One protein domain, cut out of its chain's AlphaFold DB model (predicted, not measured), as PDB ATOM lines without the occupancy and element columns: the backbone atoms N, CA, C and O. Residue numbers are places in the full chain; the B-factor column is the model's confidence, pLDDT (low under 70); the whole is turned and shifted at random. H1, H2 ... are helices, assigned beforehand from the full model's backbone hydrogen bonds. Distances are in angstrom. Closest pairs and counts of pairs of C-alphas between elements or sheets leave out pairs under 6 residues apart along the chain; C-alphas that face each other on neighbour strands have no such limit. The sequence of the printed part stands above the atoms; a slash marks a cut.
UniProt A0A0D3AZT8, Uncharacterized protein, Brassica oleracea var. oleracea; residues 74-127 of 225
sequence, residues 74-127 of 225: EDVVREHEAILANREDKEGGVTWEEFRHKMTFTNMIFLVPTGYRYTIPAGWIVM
ATOM      1  N   GLU A  74     177.301 178.066 249.896       71.94
ATOM      2  CA  GLU A  74     176.295 179.096 250.178       71.94
ATOM      3  C   GLU A  74     175.317 179.277 249.014       71.94
ATOM      4  O   GLU A  74     174.151 179.600 249.227       71.94
ATOM      5  N   ASP A  75     175.752 178.997 247.784       74.00
ATOM      6  CA  ASP A  75     174.898 179.047 246.604       74.00
ATOM      7  C   ASP A  75     173.863 177.911 246.599       74.00
ATOM      8  O   ASP A  75     172.731 178.125 246.164       74.00
ATOM      9  N   VAL A  76     174.204 176.733 247.143       74.12
ATOM     10  CA  VAL A  76     173.247 175.632 247.373       74.12
ATOM     11  C   VAL A  76     172.251 176.041 248.449       74.12
ATOM     12  O   VAL A  76     171.050 175.910 248.243       74.12
ATOM     13  N   VAL A  77     172.716 176.574 249.583       77.75
ATOM     14  CA  VAL A  77     171.809 177.020 250.660       77.75
ATOM     15  C   VAL A  77     170.831 178.061 250.128       77.75
ATOM     16  O   VAL A  77     169.621 177.886 250.239       77.75
ATOM     17  N   ARG A  78     171.352 179.089 249.457       81.44
ATOM     18  CA  ARG A  78     170.563 180.180 248.887       81.44
ATOM     19  C   ARG A  78     169.561 179.693 247.844       81.44
ATOM     20  O   ARG A  78     168.431 180.177 247.818       81.44
ATOM     21  N   GLU A  79     169.943 178.741 246.993       84.12
ATOM     22  CA  GLU A  79     169.029 178.127 246.027       84.12
ATOM     23  C   GLU A  79     167.857 177.426 246.726       84.12
ATOM     24  O   GLU A  79     166.697 177.669 246.389       84.12
ATOM     25  N   HIS A  80     168.143 176.580 247.716       82.81
ATOM     26  CA  HIS A  80     167.108 175.801 248.399       82.81
ATOM     27  C   HIS A  80     166.229 176.670 249.310       82.81
ATOM     28  O   HIS A  80     165.016 176.467 249.356       82.81
ATOM     29  N   GLU A  81     166.783 177.701 249.949       85.31
ATOM     30  CA  GLU A  81     166.007 178.704 250.688       85.31
ATOM     31  C   GLU A  81     165.073 179.502 249.769       85.31
ATOM     32  O   GLU A  81     163.908 179.715 250.112       85.31
ATOM     33  N   ALA A  82     165.530 179.886 248.572       85.31
ATOM     34  CA  ALA A  82     164.694 180.574 247.588       85.31
ATOM     35  C   ALA A  82     163.548 179.687 247.069       85.31
ATOM     36  O   ALA A  82     162.456 180.189 246.790       85.31
ATOM     37  N   ILE A  83     163.758 178.372 246.957       83.69
ATOM     38  CA  ILE A  83     162.687 177.425 246.620       83.69
ATOM     39  C   ILE A  83     161.636 177.413 247.731       83.69
ATOM     40  O   ILE A  83     160.457 177.606 247.441       83.69
ATOM     41  N   LEU A  84     162.058 177.251 248.988       83.88
ATOM     42  CA  LEU A  84     161.159 177.196 250.147       83.88
ATOM     43  C   LEU A  84     160.389 178.504 250.363       83.88
ATOM     44  O   LEU A  84     159.200 178.473 250.680       83.88
ATOM     45  N   ALA A  85     161.035 179.653 250.163       84.25
ATOM     46  CA  ALA A  85     160.402 180.962 250.307       84.25
ATOM     47  C   ALA A  85     159.251 181.179 249.309       84.25
ATOM     48  O   ALA A  85     158.289 181.873 249.627       84.25
ATOM     49  N   ASN A  86     159.338 180.558 248.129       81.44
ATOM     50  CA  ASN A  86     158.362 180.682 247.045       81.44
ATOM     51  C   ASN A  86     157.299 179.569 247.043       81.44
ATOM     52  O   ASN A  86     156.554 179.445 246.067       81.44
ATOM     53  N   ARG A  87     157.231 178.738 248.091       82.38
ATOM     54  CA  ARG A  87     156.189 177.714 248.237       82.38
ATOM     55  C   ARG A  87     154.954 178.251 248.943       82.38
ATOM     56  O   ARG A  87     155.056 178.931 249.962       82.38
ATOM     57  N   GLU A  88     153.793 177.846 248.440       77.00
ATOM     58  CA  GLU A  88     152.520 178.000 249.149       77.00
ATOM     59  C   GLU A  88     152.423 177.015 250.326       77.00
ATOM     60  O   GLU A  88     152.077 177.416 251.435       77.00
ATOM     61  N   ASP A  89     152.810 175.751 250.114       81.25
ATOM     62  CA  ASP A  89     152.921 174.735 251.164       81.25
ATOM     63  C   ASP A  89     154.378 174.574 251.617       81.25
ATOM     64  O   ASP A  89     155.218 173.995 250.923       81.25
ATOM     65  N   LYS A  90     154.679 175.108 252.802       75.50
ATOM     66  CA  LYS A  90     156.027 175.075 253.381       75.50
ATOM     67  C   LYS A  90     156.390 173.730 254.014       75.50
ATOM     68  O   LYS A  90     157.575 173.496 254.230       75.50
ATOM     69  N   GLU A  91     155.417 172.862 254.291       74.25
ATOM     70  CA  GLU A  91     155.662 171.529 254.865       74.25
ATOM     71  C   GLU A  91     155.605 170.404 253.817       74.25
ATOM     72  O   GLU A  91     156.024 169.275 254.086       74.25
ATOM     73  N   GLY A  92     155.156 170.714 252.599       75.38
ATOM     74  CA  GLY A  92     155.142 169.797 251.465       75.38
ATOM     75  C   GLY A  92     156.535 169.307 251.038       75.38
ATOM     76  O   GLY A  92     157.548 170.010 251.120       75.38
ATOM     77  N   GLY A  93     156.592 168.071 250.532       74.94
ATOM     78  CA  GLY A  93     157.810 167.489 249.957       74.94
ATOM     79  C   GLY A  93     158.285 168.218 248.691       74.94
ATOM     80  O   GLY A  93     157.552 168.994 248.084       74.94
ATOM     81  N   VAL A  94     159.529 167.968 248.266       77.50
ATOM     82  CA  VAL A  94     160.056 168.531 247.010       77.50
ATOM     83  C   VAL A  94     159.296 167.978 245.814       77.50
ATOM     84  O   VAL A  94     159.244 166.766 245.607       77.50
ATOM     85  N   THR A  95     158.723 168.875 245.016       79.06
ATOM     86  CA  THR A  95     157.999 168.499 243.802       79.06
ATOM     87  C   THR A  95     158.954 168.283 242.629       79.06
ATOM     88  O   THR A  95     160.069 168.810 242.577       79.06
ATOM     89  N   TRP A  96     158.495 167.516 241.640       64.69
ATOM     90  CA  TRP A  96     159.265 167.255 240.426       64.69
ATOM     91  C   TRP A  96     159.573 168.529 239.619       64.69
ATOM     92  O   TRP A  96     160.655 168.651 239.045       64.69
ATOM     93  N   GLU A  97     158.656 169.500 239.596       76.19
ATOM     94  CA  GLU A  97     158.863 170.769 238.887       76.19
ATOM     95  C   GLU A  97     159.946 171.630 239.541       76.19
ATOM     96  O   GLU A  97     160.766 172.230 238.847       76.19
ATOM     97  N   GLU A  98     160.007 171.646 240.873       78.94
ATOM     98  CA  GLU A  98     161.044 172.369 241.612       78.94
ATOM     99  C   GLU A  98     162.421 171.752 241.396       78.94
ATOM    100  O   GLU A  98     163.376 172.474 241.103       78.94
ATOM    101  N   PHE A  99     162.511 170.421 241.447       74.31
ATOM    102  CA  PHE A  99     163.745 169.702 241.135       74.31
ATOM    103  C   PHE A  99     164.250 170.014 239.717       74.31
ATOM    104  O   PHE A  99     165.443 170.222 239.496       74.31
ATOM    105  N   ARG A 100     163.342 170.088 238.738       65.56
ATOM    106  CA  ARG A 100     163.716 170.301 237.336       65.56
ATOM    107  C   ARG A 100     164.061 171.751 237.004       65.56
ATOM    108  O   ARG A 100     164.980 171.982 236.223       65.56
ATOM    109  N   HIS A 101     163.302 172.707 237.532       75.19
ATOM    110  CA  HIS A 101     163.339 174.096 237.064       75.19
ATOM    111  C   HIS A 101     163.883 175.088 238.086       75.19
ATOM    112  O   HIS A 101     164.265 176.189 237.699       75.19
ATOM    113  N   LYS A 102     163.923 174.722 239.372       79.75
ATOM    114  CA  LYS A 102     164.352 175.632 240.440       79.75
ATOM    115  C   LYS A 102     165.666 175.213 241.111       79.75
ATOM    116  O   LYS A 102     166.300 176.062 241.717       79.75
ATOM    117  N   MET A 103     166.113 173.965 240.942       81.75
ATOM    118  CA  MET A 103     167.386 173.441 241.473       81.75
ATOM    119  C   MET A 103     168.529 173.496 240.439       81.75
ATOM    120  O   MET A 103     169.159 172.489 240.122       81.75
ATOM    121  N   THR A 104     168.760 174.659 239.833       72.50
ATOM    122  CA  THR A 104     169.686 174.816 238.696       72.50
ATOM    123  C   THR A 104     171.152 174.622 239.093       72.50
ATOM    124  O   THR A 104     171.865 173.862 238.438       72.50
ATOM    125  N   PHE A 105     171.599 175.257 240.175       65.25
ATOM    126  CA  PHE A 105     172.940 175.119 240.736       65.25
ATOM    127  C   PHE A 105     173.175 173.691 241.236       65.25
ATOM    128  O   PHE A 105     174.172 173.060 240.887       65.25
ATOM    129  N   THR A 106     172.204 173.125 241.957       71.06
ATOM    130  CA  THR A 106     172.240 171.721 242.381       71.06
ATOM    131  C   THR A 106     172.377 170.784 241.175       71.06
ATOM    132  O   THR A 106     173.229 169.899 241.178       71.06
ATOM    133  N   ASN A 107     171.627 171.008 240.092       61.59
ATOM    134  CA  ASN A 107     171.729 170.210 238.867       61.59
ATOM    135  C   ASN A 107     173.077 170.379 238.143       61.59
ATOM    136  O   ASN A 107     173.556 169.424 237.533       61.59
ATOM    137  N   MET A 108     173.732 171.540 238.240       60.06
ATOM    138  CA  MET A 108     175.084 171.748 237.700       60.06
ATOM    139  C   MET A 108     176.147 170.926 238.439       60.06
ATOM    140  O   MET A 108     177.074 170.430 237.805       60.06
ATOM    141  N   ILE A 109     175.984 170.687 239.746       58.41
ATOM    142  CA  ILE A 109     176.842 169.753 240.505       58.41
ATOM    143  C   ILE A 109     176.708 168.322 239.944       58.41
ATOM    144  O   ILE A 109     177.659 167.527 239.938       58.41
ATOM    145  N   PHE A 110     175.523 167.981 239.430       47.56
ATOM    146  CA  PHE A 110     175.235 166.659 238.884       47.56
ATOM    147  C   PHE A 110     175.598 166.492 237.399       47.56
ATOM    148  O   PHE A 110     175.961 165.380 237.006       47.56
ATOM    149  N   LEU A 111     175.556 167.552 236.587       44.97
ATOM    150  CA  LEU A 111     175.694 167.478 235.128       44.97
ATOM    151  C   LEU A 111     177.137 167.688 234.645       44.97
ATOM    152  O   LEU A 111     177.658 168.798 234.603       44.97
ATOM    153  N   VAL A 112     177.762 166.604 234.181       44.75
ATOM    154  CA  VAL A 112     179.001 166.652 233.389       44.75
ATOM    155  C   VAL A 112     178.621 166.825 231.909       44.75
ATOM    156  O   VAL A 112     177.867 165.992 231.399       44.75
ATOM    157  N   PRO A 113     179.133 167.834 231.175       45.91
ATOM    158  CA  PRO A 113     178.917 167.919 229.737       45.91
ATOM    159  C   PRO A 113     179.644 166.752 229.070       45.91
ATOM    160  O   PRO A 113     180.874 166.665 229.090       45.91
ATOM    161  N   THR A 114     178.889 165.826 228.490       45.34
ATOM    162  CA  THR A 114     179.461 164.706 227.750       45.34
ATOM    163  C   THR A 114     179.360 164.988 226.253       45.34
ATOM    164  O   THR A 114     178.276 165.135 225.699       45.34
ATOM    165  N   GLY A 115     180.512 165.121 225.590       45.00
ATOM    166  CA  GLY A 115     180.630 165.390 224.152       45.00
ATOM    167  C   GLY A 115     180.298 164.184 223.268       45.00
ATOM    168  O   GLY A 115     181.103 163.812 222.417       45.00
ATOM    169  N   TYR A 116     179.148 163.544 223.478       46.50
ATOM    170  CA  TYR A 116     178.670 162.451 222.632       46.50
ATOM    171  C   TYR A 116     177.720 162.983 221.549       46.50
ATOM    172  O   TYR A 116     176.948 163.905 221.785       46.50
ATOM    173  N   ARG A 117     177.722 162.366 220.357       49.69
ATOM    174  CA  ARG A 117     176.772 162.659 219.255       49.69
ATOM    175  C   ARG A 117     175.328 162.198 219.544       49.69
ATOM    176  O   ARG A 117     174.528 162.073 218.624       49.69
ATOM    177  N   TYR A 118     175.005 161.920 220.805       57.66
ATOM    178  CA  TYR A 118     173.724 161.383 221.247       57.66
ATOM    179  C   TYR A 118     173.096 162.327 222.268       57.66
ATOM    180  O   TYR A 118     173.755 162.760 223.211       57.66
ATOM    181  N   THR A 119     171.811 162.623 222.095       69.88
ATOM    182  CA  THR A 119     171.031 163.388 223.070       69.88
ATOM    183  C   THR A 119     170.521 162.442 224.152       69.88
ATOM    184  O   THR A 119     169.718 161.556 223.869       69.88
ATOM    185  N   ILE A 120     170.979 162.629 225.390       76.62
ATOM    186  CA  ILE A 120     170.475 161.896 226.557       76.62
ATOM    187  C   ILE A 120     169.268 162.671 227.109       76.62
ATOM    188  O   ILE A 120     169.435 163.832 227.489       76.62
ATOM    189  N   PRO A 121     168.056 162.088 227.148       79.94
ATOM    190  CA  PRO A 121     166.890 162.788 227.673       79.94
ATOM    191  C   PRO A 121     167.030 163.090 229.171       79.94
ATOM    192  O   PRO A 121     167.611 162.318 229.934       79.94
ATOM    193  N   ALA A 122     166.451 164.207 229.612       75.94
ATOM    194  CA  ALA A 122     166.420 164.560 231.030       75.94
ATOM    195  C   ALA A 122     165.711 163.474 231.866       75.94
ATOM    196  O   ALA A 122     164.703 162.911 231.438       75.94
ATOM    197  N   GLY A 123     166.235 163.206 233.066       78.56
ATOM    198  CA  GLY A 123     165.733 162.168 233.977       78.56
ATOM    199  C   GLY A 123     166.345 160.778 233.767       78.56
ATOM    200  O   GLY A 123     166.056 159.869 234.539       78.56
ATOM    201  N   TRP A 124     167.203 160.598 232.761       81.00
ATOM    202  CA  TRP A 124     167.917 159.340 232.560       81.00
ATOM    203  C   TRP A 124     169.081 159.189 233.536       81.00
ATOM    204  O   TRP A 124     169.851 160.121 233.768       81.00
ATOM    205  N   ILE A 125     169.239 157.977 234.065       79.12
ATOM    206  CA  ILE A 125     170.397 157.599 234.871       79.12
ATOM    207  C   ILE A 125     171.502 157.145 233.920       79.12
ATOM    208  O   ILE A 125     171.341 156.172 233.184       79.12
ATOM    209  N   VAL A 126     172.636 157.841 233.951       80.44
ATOM    210  CA  VAL A 126     173.836 157.450 233.208       80.44
ATOM    211  C   VAL A 126     174.758 156.686 234.146       80.44
ATOM    212  O   VAL A 126     175.211 157.221 235.156       80.44
ATOM    213  N   MET A 127     175.047 155.435 233.799       81.56
ATOM    214  CA  MET A 127     175.985 154.597 234.538       81.56
ATOM    215  C   MET A 127     177.310 154.520 233.785       81.56
ATOM    216  O   MET A 127     177.358 154.094 232.634       81.56
TER     217      MET A 127
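Overview. This is residues 74 to 127 of the 225 residues of an uncharacterized protein of Brassica oleracea var. oleracea (UniProt A0A0D3AZT8). Three short helices, H1, H2 and H3, form a loose triangle, and after H3 a long tail with no named element loops out and folds back, with residues 110 to 121 sticking out free. The printed part has 54 residues, with 25 of them, under half, in named helices, and no named strand: all helix. It is loose, with a radius of gyration of the C-alphas of 13.7 A, and elongated, spanning 41 by 22 by 16 A.

Arrangement. H1, residues 74 to 85, touches H3, residues 104 to 110, with residues 75 to 79 alone; the closest C-alphas, of Val 76 and Thr 106, are 6.4 A apart. They run opposite ways at a steep tilt of 50 degrees. H1 and H2, residues 96 to 101, are close but not clearly touching, with the closest C-alphas, of Ile 83 and Glu 98, 7.3 A apart. H2 and H3 meet only through their tight link. In H1, H2 and H3 every O i to N i+4 pair is within hydrogen-bond range.

Along the chain. H1 begins at C-alpha 74 (176.295, 179.096, 250.178) and is 16.0 A long; H2 is 8.6 A and H3 9.9 A, ending at C-alpha 110 (175.235, 166.659, 238.884).

Size, cuts and confidence. The farthest C-alphas, of Glu 91 and Arg 117, are 42.3 A apart. The printed part has no cut, and no link between helices is long. Mean pLDDT of the printed part is 71.5; residues 96, 100, 105 and 107 to 119 are under 70.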